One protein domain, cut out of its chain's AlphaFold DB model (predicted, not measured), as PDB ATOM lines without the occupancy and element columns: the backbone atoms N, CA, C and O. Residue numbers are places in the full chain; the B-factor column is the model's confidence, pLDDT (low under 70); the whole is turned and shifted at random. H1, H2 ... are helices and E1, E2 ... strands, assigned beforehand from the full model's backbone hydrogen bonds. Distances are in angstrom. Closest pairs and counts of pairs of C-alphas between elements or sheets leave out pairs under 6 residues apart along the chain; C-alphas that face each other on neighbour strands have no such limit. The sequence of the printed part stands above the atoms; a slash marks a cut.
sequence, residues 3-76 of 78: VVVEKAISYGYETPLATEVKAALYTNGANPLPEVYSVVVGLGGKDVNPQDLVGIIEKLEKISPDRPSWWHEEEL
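AT A GLANCE: This is residues 3 to 76 of the 78 residues of the protein "PFOR_II domain-containing protein" of Thermodesulforhabdus norvegica (UniProt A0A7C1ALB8). A small ribbon of two parallel strands, E1 and E2, forms the middle, with H1 packed over one face and H2 on the opposite face. The stretch after H2 folds back along E2, where residues 69 to 70 pair with it in parallel, and the short H3 lies at one far end. The printed part has 74 residues with three named helices and two named strands, in the order E1, H1, E2, H2, H3. The class is mixed, with 36 residues, under half, in named elements. The whole is compact, with a radius of gyration of the C-alphas of 12.8 A, yet elongated, spanning 39 by 25 by 20 A.

IN THESE COORDINATES: Strand E2, residues 36 to 40, is 13.4 A long, and E1, residues 3 to 6, begins at C-alpha 3 (-9.842, 25.161, -15.794). Helix H1, residues 16 to 27, is 16.8 A long. Helix H2, residues 50 to 60, is 15.7 A long. Helix H3, residues 73 to 76, ends at C-alpha 76 (-17.504, 4.507, -9.914).

HOW THE PARTS SIT: E1 and E2 are parallel neighbours at 27 degrees, with N 4 and O 37 at 2.8 A and N 39 and O 4 at 2.8 A. E1, H1 and E2 make a strand-helix-strand unit, two parallel neighbour strands with a helix between, and its crossover is right-handed. The closest C-alphas of H1 and E2 are those of Ala 18 and Ser 38, 5.7 A apart. Those of E2 and H2 are Tyr 37 and Leu 60, 7.7 A apart. H1 and H2 are apart. In H1 and H2 every O i to N i+4 pair is within hydrogen-bond range; H3 is too short for one.

THE WHOLE: The C-alphas farthest apart, of Gly 29 and Glu 75, are 39.8 A apart. The printed part has no cut. The link from H2 to H3, 12 residues, is long. Residues 73 to 76 have pLDDT under 70.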
ATOM      1  N   VAL A   3      -9.355  26.539 -15.916       95.62
ATOM      2  CA  VAL A   3      -9.842  25.161 -15.794       95.62
ATOM      3  C   VAL A   3      -9.582  24.439 -17.105       95.62
ATOM      4  O   VAL A   3     -10.042  24.876 -18.156       95.62
ATOM      5  N   VAL A   4      -8.838  23.341 -17.034       96.38
ATOM      6  CA  VAL A   4      -8.568  22.443 -18.153       96.38
ATOM      7  C   VAL A   4      -9.487  21.241 -18.020       96.38
ATOM      8  O   VAL A   4      -9.376  20.468 -17.071       96.38
ATOM      9  N   VAL A   5     -10.408  21.109 -18.969       95.94
ATOM     10  CA  VAL A   5     -11.348  19.991 -19.060       95.94
ATOM     11  C   VAL A   5     -10.914  19.110 -20.223       95.94
ATOM     12  O   VAL A   5     -10.849  19.586 -21.355       95.94
ATOM     13  N   GLU A   6     -10.599  17.841 -19.965       95.19
ATOM     14  CA  GLU A   6     -10.083  16.949 -21.004       95.19
ATOM     15  C   GLU A   6     -10.558  15.498 -20.879       95.19
ATOM     16  O   GLU A   6     -10.978  15.028 -19.821       95.19
ATOM     17  N   LYS A   7     -10.451  14.775 -21.998       94.75
ATOM     18  CA  LYS A   7     -10.751  13.345 -22.126       94.75
ATOM     19  C   LYS A   7      -9.458  12.531 -22.191       94.75
ATOM     20  O   LYS A   7      -9.235  11.751 -23.114       94.75
ATOM     21  N   ALA A   8      -8.572  12.753 -21.231       92.88
ATOM     22  CA  ALA A   8      -7.330  12.009 -21.118       92.88
ATOM     23  C   ALA A   8      -6.923  11.879 -19.655       92.88
ATOM     24  O   ALA A   8      -7.234  12.726 -18.819       92.88
ATOM     25  N   ILE A   9      -6.221  10.791 -19.363       91.69
ATOM     26  CA  ILE A   9      -5.658  10.517 -18.047       91.69
ATOM     27  C   ILE A   9      -4.164  10.313 -18.191       91.69
ATOM     28  O   ILE A   9      -3.687   9.777 -19.189       91.69
ATOM     29  N   SER A  10      -3.442  10.717 -17.161       89.19
ATOM     30  CA  SER A  10      -2.069  10.305 -16.937       89.19
ATOM     31  C   SER A  10      -2.038   9.562 -15.611       89.19
ATOM     32  O   SER A  10      -2.743   9.937 -14.677       89.19
ATOM     33  N   TYR A  11      -1.207   8.529 -15.507       80.12
ATOM     34  CA  TYR A  11      -0.974   7.820 -14.244       80.12
ATOM     35  C   TYR A  11      -0.056   8.608 -13.281       80.12
ATOM     36  O   TYR A  11       0.428   8.054 -12.298       80.12
ATOM     37  N   GLY A  12       0.210   9.885 -13.580       79.12
ATOM     38  CA  GLY A  12       0.993  10.812 -12.768       79.12
ATOM     39  C   GLY A  12       0.142  11.817 -11.981       79.12
ATOM     40  O   GLY A  12      -1.026  11.585 -11.688       79.12
ATOM     41  N   TYR A  13       0.762  12.943 -11.624       77.31
ATOM     42  CA  TYR A  13       0.171  13.964 -10.751       77.31
ATOM     43  C   TYR A  13      -0.935  14.793 -11.423       77.31
ATOM     44  O   TYR A  13      -1.891  15.182 -10.763       77.31
ATOM     45  N   GLU A  14      -0.829  15.041 -12.729       86.62
ATOM     46  CA  GLU A  14      -1.745  15.893 -13.495       86.62
ATOM     47  C   GLU A  14      -2.116  15.270 -14.832       86.62
ATOM     48  O   GLU A  14      -1.444  14.364 -15.330       86.62
ATOM     49  N   THR A  15      -3.187  15.778 -15.434       93.81
ATOM     50  CA  THR A  15      -3.601  15.359 -16.767       93.81
ATOM     51  C   THR A  15      -2.689  15.941 -17.859       93.81
ATOM     52  O   THR A  15      -2.022  16.964 -17.635       93.81
ATOM     53  N   PRO A  16      -2.623  15.295 -19.040       95.19
ATOM     54  CA  PRO A  16      -1.699  15.692 -20.100       95.19
ATOM     55  C   PRO A  16      -1.851  17.154 -20.538       95.19
ATOM     56  O   PRO A  16      -0.865  17.890 -20.540       95.19
ATOM     57  N   LEU A  17      -3.068  17.612 -20.846       96.38
ATOM     58  CA  LEU A  17      -3.274  18.980 -21.325       96.38
ATOM     59  C   LEU A  17      -3.015  20.018 -20.227       96.38
ATOM     60  O   LEU A  17      -2.446  21.071 -20.505       96.38
ATOM     61  N   ALA A  18      -3.382  19.730 -18.976       95.38
ATOM     62  CA  ALA A  18      -3.106  20.637 -17.859       95.38
ATOM     63  C   ALA A  18      -1.600  20.870 -17.658       95.38
ATOM     64  O   ALA A  18      -1.179  22.004 -17.415       95.38
ATOM     65  N   THR A  19      -0.798  19.819 -17.842       94.38
ATOM     66  CA  THR A  19       0.666  19.882 -17.746       94.38
ATOM     67  C   THR A  19       1.250  20.800 -18.824       94.38
ATOM     68  O   THR A  19       2.020  21.711 -18.512       94.38
ATOM     69  N   GLU A  20       0.831  20.621 -20.078       95.81
ATOM     70  CA  GLU A  20       1.264  21.456 -21.209       95.81
ATOM     71  C   GLU A  20       0.829  22.921 -21.043       95.81
ATOM     72  O   GLU A  20       1.612  23.844 -21.273       95.81
ATOM     73  N   VAL A  21      -0.400  23.158 -20.569       95.88
ATOM     74  CA  VAL A  21      -0.908  24.512 -20.299       95.88
ATOM     75  C   VAL A  21      -0.081  25.203 -19.219       95.88
ATOM     76  O   VAL A  21       0.302  26.362 -19.392       95.88
ATOM     77  N   LYS A  22       0.242  24.512 -18.118       94.06
ATOM     78  CA  LYS A  22       1.131  25.067 -17.088       94.06
ATOM     79  C   LYS A  22       2.502  25.388 -17.672       94.06
ATOM     80  O   LYS A  22       2.964  26.515 -17.507       94.06
ATOM     81  N   ALA A  23       3.126  24.451 -18.388       94.75
ATOM     82  CA  ALA A  23       4.433  24.661 -19.010       94.75
ATOM     83  C   ALA A  23       4.440  25.886 -19.941       94.75
ATOM     84  O   ALA A  23       5.353  26.713 -19.872       94.75
ATOM     85  N   ALA A  24       3.390  26.062 -20.747       96.19
ATOM     86  CA  ALA A  24       3.228  27.220 -21.618       96.19
ATOM     87  C   ALA A  24       3.086  28.534 -20.830       96.19
ATOM     88  O   ALA A  24       3.736  29.521 -21.177       96.19
ATOM     89  N   LEU A  25       2.281  28.559 -19.762       95.44
ATOM     90  CA  LEU A  25       2.099  29.746 -18.914       95.44
ATOM     91  C   LEU A  25       3.399  30.158 -18.211       95.44
ATOM     92  O   LEU A  25       3.734  31.345 -18.201       95.44
ATOM     93  N   TYR A  26       4.149  29.187 -17.680       93.75
ATOM     94  CA  TYR A  26       5.466  29.422 -17.085       93.75
ATOM     95  C   TYR A  26       6.467  29.953 -18.117       93.75
ATOM     96  O   TYR A  26       7.186  30.912 -17.845       93.75
ATOM     97  N   THR A  27       6.488  29.365 -19.315       95.62
ATOM     98  CA  THR A  27       7.444  29.729 -20.374       95.62
ATOM     99  C   THR A  27       7.173  31.119 -20.950       95.62
ATOM    100  O   THR A  27       8.110  31.857 -21.241       95.62
ATOM    101  N   ASN A  28       5.903  31.507 -21.093       93.25
ATOM    102  CA  ASN A  28       5.509  32.794 -21.675       93.25
ATOM    103  C   ASN A  28       5.415  33.937 -20.645       93.25
ATOM    104  O   ASN A  28       4.932  35.019 -20.971       93.25
ATOM    105  N   GLY A  29       5.876  33.719 -19.409       88.44
ATOM    106  CA  GLY A  29       6.016  34.777 -18.406       88.44
ATOM    107  C   GLY A  29       4.697  35.311 -17.844       88.44
ATOM    108  O   GLY A  29       4.633  36.479 -17.460       88.44
ATOM    109  N   ALA A  30       3.642  34.489 -17.786       87.31
ATOM    110  CA  ALA A  30       2.383  34.896 -17.169       87.31
ATOM    111  C   ALA A  30       2.603  35.282 -15.693       87.31
ATOM    112  O   ALA A  30       3.114  34.487 -14.905       87.31
ATOM    113  N   ASN A  31       2.222  36.507 -15.316       88.50
ATOM    114  CA  ASN A  31       2.374  37.012 -13.953       88.50
ATOM    115  C   ASN A  31       1.193  37.937 -13.568       88.50
ATOM    116  O   ASN A  31       1.011  38.965 -14.224       88.50
ATOM    117  N   PRO A  32       0.398  37.609 -12.528       89.94
ATOM    118  CA  PRO A  32       0.495  36.400 -11.706       89.94
ATOM    119  C   PRO A  32       0.123  35.137 -12.492       89.94
ATOM    120  O   PRO A  32      -0.703  35.172 -13.406       89.94
ATOM    121  N   LEU A  33       0.723  34.006 -12.118       91.81
ATOM    122  CA  LEU A  33       0.338  32.708 -12.666       91.81
ATOM    123  C   LEU A  33      -1.079  32.356 -12.200       91.81
ATOM    124  O   LEU A  33      -1.354  32.410 -10.997       91.81
ATOM    125  N   PRO A  34      -1.997  31.992 -13.112       93.06
ATOM    126  CA  PRO A  34      -3.316  31.549 -12.699       93.06
ATOM    127  C   PRO A  34      -3.221  30.172 -12.032       93.06
ATOM    128  O   PRO A  34      -2.476  29.304 -12.477       93.06
ATOM    129  N   GLU A  35      -4.049  29.934 -11.015       93.12
ATOM    130  CA  GLU A  35      -4.311  28.571 -10.541       93.12
ATOM    131  C   GLU A  35      -4.942  27.760 -11.678       93.12
ATOM    132  O   GLU A  35      -6.032  28.106 -12.150       93.12
ATOM    133  N   VAL A  36      -4.245  26.713 -12.123       94.50
ATOM    134  CA  VAL A  36      -4.695  25.815 -13.189       94.50
ATOM    135  C   VAL A  36      -5.266  24.546 -12.569       94.50
ATOM    136  O   VAL A  36      -4.546  23.782 -11.925       94.50
ATOM    137  N   TYR A  37      -6.554  24.327 -12.797       95.00
ATOM    138  CA  TYR A  37      -7.300  23.151 -12.383       95.00
ATOM    139  C   TYR A  37      -7.374  22.148 -13.528       95.00
ATOM    140  O   TYR A  37      -7.562  22.533 -14.680       95.00
ATOM    141  N   SER A  38      -7.277  20.865 -13.197       94.25
ATOM    142  CA  SER A  38      -7.395  19.755 -14.138       94.25
ATOM    143  C   SER A  38      -8.666  18.961 -13.842       94.25
ATOM    144  O   SER A  38      -8.928  18.612 -12.686       94.25
ATOM    145  N   VAL A  39      -9.461  18.686 -14.877       94.69
ATOM    146  CA  VAL A  39     -10.706  17.926 -14.776       94.69
ATOM    147  C   VAL A  39     -10.779  16.883 -15.879       94.69
ATOM    148  O   VAL A  39     -10.712  17.201 -17.067       94.69
ATOM    149  N   VAL A  40     -10.969  15.635 -15.469       94.31
ATOM    150  CA  VAL A  40     -11.146  14.498 -16.369       94.31
ATOM    151  C   VAL A  40     -12.637  14.274 -16.606       94.31
ATOM    152  O   VAL A  40     -13.383  14.049 -15.651       94.31
ATOM    153  N   VAL A  41     -13.068  14.304 -17.869       95.19
ATOM    154  CA  VAL A  41     -14.463  14.078 -18.294       95.19
ATOM    155  C   VAL A  41     -14.538  13.107 -19.472       95.19
ATOM    156  O   VAL A  41     -13.562  12.885 -20.187       95.19
ATOM    157  N   GLY A  42     -15.719  12.533 -19.713       93.62
ATOM    158  CA  GLY A  42     -16.029  11.832 -20.964       93.62
ATOM    159  C   GLY A  42     -15.219  10.561 -21.252       93.62
ATOM    160  O   GLY A  42     -15.214  10.072 -22.390       93.62
ATOM    161  N   LEU A  43     -14.510  10.018 -20.258       91.88
ATOM    162  CA  LEU A  43     -13.789   8.752 -20.393       91.88
ATOM    163  C   LEU A  43     -14.743   7.610 -20.742       91.88
ATOM    164  O   LEU A  43     -15.908   7.613 -20.358       91.88
ATOM    165  N   GLY A  44     -14.249   6.638 -21.509       89.81
ATOM    166  CA  GLY A  44     -15.047   5.470 -21.893       89.81
ATOM    167  C   GLY A  44     -16.238   5.774 -22.810       89.81
ATOM    168  O   GLY A  44     -17.106   4.928 -22.958       89.81
ATOM    169  N   GLY A  45     -16.291   6.961 -23.428       90.69
ATOM    170  CA  GLY A  45     -17.421   7.349 -24.281       90.69
ATOM    171  C   GLY A  45     -18.594   7.955 -23.518       90.69
ATOM    172  O   GLY A  45     -19.664   8.101 -24.091       90.69
ATOM    173  N   LYS A  46     -18.389   8.326 -22.251       91.19
ATOM    174  CA  LYS A  46     -19.394   9.022 -21.460       91.19
ATOM    175  C   LYS A  46     -19.726  10.396 -22.048       91.19
ATOM    176  O   LYS A  46     -18.821  11.119 -22.478       91.19
ATOM    177  N   ASP A  47     -21.008  10.742 -22.037       93.25
ATOM    178  CA  ASP A  47     -21.487  12.048 -22.482       93.25
ATOM    179  C   ASP A  47     -21.026  13.165 -21.541       93.25
ATOM    180  O   ASP A  47     -20.841  12.960 -20.342       93.25
ATOM    181  N   VAL A  48     -20.829  14.354 -22.113       94.56
ATOM    182  CA  VAL A  48     -20.500  15.582 -21.382       94.56
ATOM    183  C   VAL A  48     -21.466  16.663 -21.844       94.56
ATOM    184  O   VAL A  48     -21.404  17.130 -22.982       94.56
ATOM    185  N   ASN A  49     -22.377  17.042 -20.960       94.94
ATOM    186  CA  ASN A  49     -23.438  18.006 -21.191       94.94
ATOM    187  C   ASN A  49     -23.048  19.392 -20.652       94.94
ATOM    188  O   ASN A  49     -22.185  19.510 -19.782       94.94
ATOM    189  N   PRO A  50     -23.706  20.477 -21.096       96.00
ATOM    190  CA  PRO A  50     -23.445  21.817 -20.564       96.00
ATOM    191  C   PRO A  50     -23.572  21.917 -19.034       96.00
ATOM    192  O   PRO A  50     -22.824  22.656 -18.398       96.00
ATOM    193  N   GLN A  51     -24.483  21.150 -18.435       94.94
ATOM    194  CA  GLN A  51     -24.688  21.089 -16.988       94.94
ATOM    195  C   GLN A  51     -23.472  20.516 -16.251       94.94
ATOM    196  O   GLN A  51     -23.190  20.943 -15.133       94.94
ATOM    197  N   ASP A  52     -22.719  19.614 -16.886       94.44
ATOM    198  CA  ASP A  52     -21.478  19.082 -16.326       94.44
ATOM    199  C   ASP A  52     -20.439  20.193 -16.171       94.44
ATOM    200  O   ASP A  52     -19.805  20.311 -15.127       94.44
ATOM    201  N   LEU A  53     -20.317  21.079 -17.165       94.56
ATOM    202  CA  LEU A  53     -19.405  22.222 -17.089       94.56
ATOM    203  C   LEU A  53     -19.791  23.189 -15.965       94.56
ATOM    204  O   LEU A  53     -18.911  23.663 -15.249       94.56
ATOM    205  N   VAL A  54     -21.088  23.456 -15.773       95.38
ATOM    206  CA  VAL A  54     -21.569  24.299 -14.664       95.38
ATOM    207  C   VAL A  54     -21.208  23.667 -13.317       95.38
ATOM    208  O   VAL A  54     -20.573  24.317 -12.488       95.38
ATOM    209  N   GLY A  55     -21.524  22.382 -13.132       94.31
ATOM    210  CA  GLY A  55     -21.215  21.664 -11.895       94.31
ATOM    211  C   GLY A  55     -19.712  21.551 -11.619       94.31
ATOM    212  O   GLY A  55     -19.286  21.634 -10.465       94.31
ATOM    213  N   ILE A  56     -18.885  21.428 -12.663       94.44
ATOM    214  CA  ILE A  56     -17.424  21.476 -12.544       94.44
ATOM    215  C   ILE A  56     -16.987  22.811 -11.945       94.44
ATOM    216  O   ILE A  56     -16.239  22.813 -10.971       94.44
ATOM    217  N   ILE A  57     -17.457  23.940 -12.481       93.62
ATOM    218  CA  ILE A  57     -17.069  25.261 -11.972       93.62
ATOM    219  C   ILE A  57     -17.483  25.427 -10.505       93.62
ATOM    220  O   ILE A  57     -16.640  25.766  -9.675       93.62
ATOM    221  N   GLU A  58     -18.728  25.091 -10.161       93.44
ATOM    222  CA  GLU A  58     -19.236  25.171  -8.782       93.44
ATOM    223  C   GLU A  58     -18.450  24.287  -7.798       93.44
ATOM    224  O   GLU A  58     -18.215  24.666  -6.645       93.44
ATOM    225  N   LYS A  59     -18.021  23.094  -8.234       91.25
ATOM    226  CA  LYS A  59     -17.171  22.193  -7.439       91.25
ATOM    227  C   LYS A  59     -15.776  22.786  -7.244       91.25
ATOM    228  O   LYS A  59     -15.252  22.766  -6.128       91.25
ATOM    229  N   LEU A  60     -15.178  23.314  -8.311       91.06
ATOM    230  CA  LEU A  60     -13.813  23.845  -8.311       91.06
ATOM    231  C   LEU A  60     -13.649  25.127  -7.490       91.06
ATOM    232  O   LEU A  60     -12.552  25.414  -7.011       91.06
ATOM    233  N   GLU A  61     -14.722  25.881  -7.258       89.38
ATOM    234  CA  GLU A  61     -14.692  27.022  -6.339       89.38
ATOM    235  C   GLU A  61     -14.320  26.632  -4.903       89.38
ATOM    236  O   GLU A  61     -13.762  27.454  -4.176       89.38
ATOM    237  N   LYS A  62     -14.582  25.379  -4.513       88.31
ATOM    238  CA  LYS A  62     -14.462  24.886  -3.133       88.31
ATOM    239  C   LYS A  62     -13.226  24.017  -2.889       88.31
ATOM    240  O   LYS A  62     -13.022  23.581  -1.759       88.31
ATOM    241  N   ILE A  63     -12.425  23.733  -3.919       86.62
ATOM    242  CA  ILE A  63     -11.266  22.831  -3.822       86.62
ATOM    243  C   ILE A  63      -9.972  23.504  -4.296       86.62
ATOM    244  O   ILE A  63      -9.994  24.441  -5.098       86.62
ATOM    245  N   SER A  64      -8.835  23.012  -3.802       85.81
ATOM    246  CA  SER A  64      -7.504  23.385  -4.286       85.81
ATOM    247  C   SER A  64      -7.140  22.611  -5.568       85.81
ATOM    248  O   SER A  64      -7.644  21.504  -5.783       85.81
ATOM    249  N   PRO A  65      -6.264  23.157  -6.432       85.00
ATOM    250  CA  PRO A  65      -5.832  22.521  -7.683       85.00
ATOM    251  C   PRO A  65      -4.778  21.405  -7.496       85.00
ATOM    252  O   PRO A  65      -4.065  21.078  -8.443       85.00
ATOM    253  N   ASP A  66      -4.659  20.812  -6.303       82.81
ATOM    254  CA  ASP A  66      -3.563  19.889  -5.949       82.81
ATOM    255  C   ASP A  66      -3.650  18.521  -6.647       82.81
ATOM    256  O   ASP A  66      -2.692  17.757  -6.647       82.81
ATOM    257  N   ARG A  67      -4.801  18.164  -7.220       83.38
ATOM    258  CA  ARG A  67      -4.983  16.898  -7.940       83.38
ATOM    259  C   ARG A  67      -6.048  17.028  -9.025       83.38
ATOM    260  O   ARG A  67      -6.960  17.846  -8.871       83.38
ATOM    261  N   PRO A  68      -5.991  16.204 -10.085       86.19
ATOM    262  CA  PRO A  68      -7.046  16.156 -11.082       86.19
ATOM    263  C   PRO A  68      -8.377  15.774 -10.431       86.19
ATOM    264  O   PRO A  68      -8.463  14.817  -9.656       86.19
ATOM    265  N   SER A  69      -9.422  16.534 -10.750       89.75
ATOM    266  CA  SER A  69     -10.789  16.202 -10.362       89.75
ATOM    267  C   SER A  69     -11.383  15.256 -11.396       89.75
ATOM    268  O   SER A  69     -11.501  15.592 -12.573       89.75
ATOM    269  N   TRP A  70     -11.821  14.090 -10.948       90.06
ATOM    270  CA  TRP A  70     -12.546  13.144 -11.783       90.06
ATOM    271  C   TRP A  70     -14.020  13.535 -11.784       90.06
ATOM    272  O   TRP A  70     -14.662  13.618 -10.733       90.06
ATOM    273  N   TRP A  71     -14.556  13.861 -12.957       90.25
ATOM    274  CA  TRP A  71     -15.981  14.123 -13.096       90.25
ATOM    275  C   TRP A  71     -16.741  12.795 -13.189       90.25
ATOM    276  O   TRP A  71     -16.272  11.855 -13.828       90.25
ATOM    277  N   HIS A  72     -17.895  12.710 -12.524       82.19
ATOM    278  CA  HIS A  72     -18.652  11.471 -12.280       82.19
ATOM    279  C   HIS A  72     -17.954  10.383 -11.443       82.19
ATOM    280  O   HIS A  72     -18.295   9.205 -11.543       82.19
ATOM    281  N   GLU A  73     -17.008  10.758 -10.582       68.88
ATOM    282  CA  GLU A  73     -16.351   9.825  -9.650       68.88
ATOM    283  C   GLU A  73     -17.349   9.066  -8.746       68.88
ATOM    284  O   GLU A  73     -17.082   7.949  -8.310       68.88
ATOM    285  N   GLU A  74     -18.521   9.650  -8.490       59.72
ATOM    286  CA  GLU A  74     -19.594   9.077  -7.667       59.72
ATOM    287  C   GLU A  74     -20.243   7.831  -8.288       59.72
ATOM    288  O   GLU A  74     -20.690   6.949  -7.559       59.72
ATOM    289  N   GLU A  75     -20.234   7.707  -9.617       57.00
ATOM    290  CA  GLU A  75     -20.769   6.530 -10.317       57.00
ATOM    291  C   GLU A  75     -19.808   5.334 -10.289       57.00
ATOM    292  O   GLU A  75     -20.231   4.202 -10.493       57.00
ATOM    293  N   LEU A  76     -18.522   5.561  -9.999       50.78
ATOM    294  CA  LEU A  76     -17.504   4.507  -9.914       50.78
ATOM    295  C   LEU A  76     -17.480   3.795  -8.550       50.78
ATOM    296  O   LEU A  76     -16.714   2.851  -8.374       50.78
TER     297      LEU A  76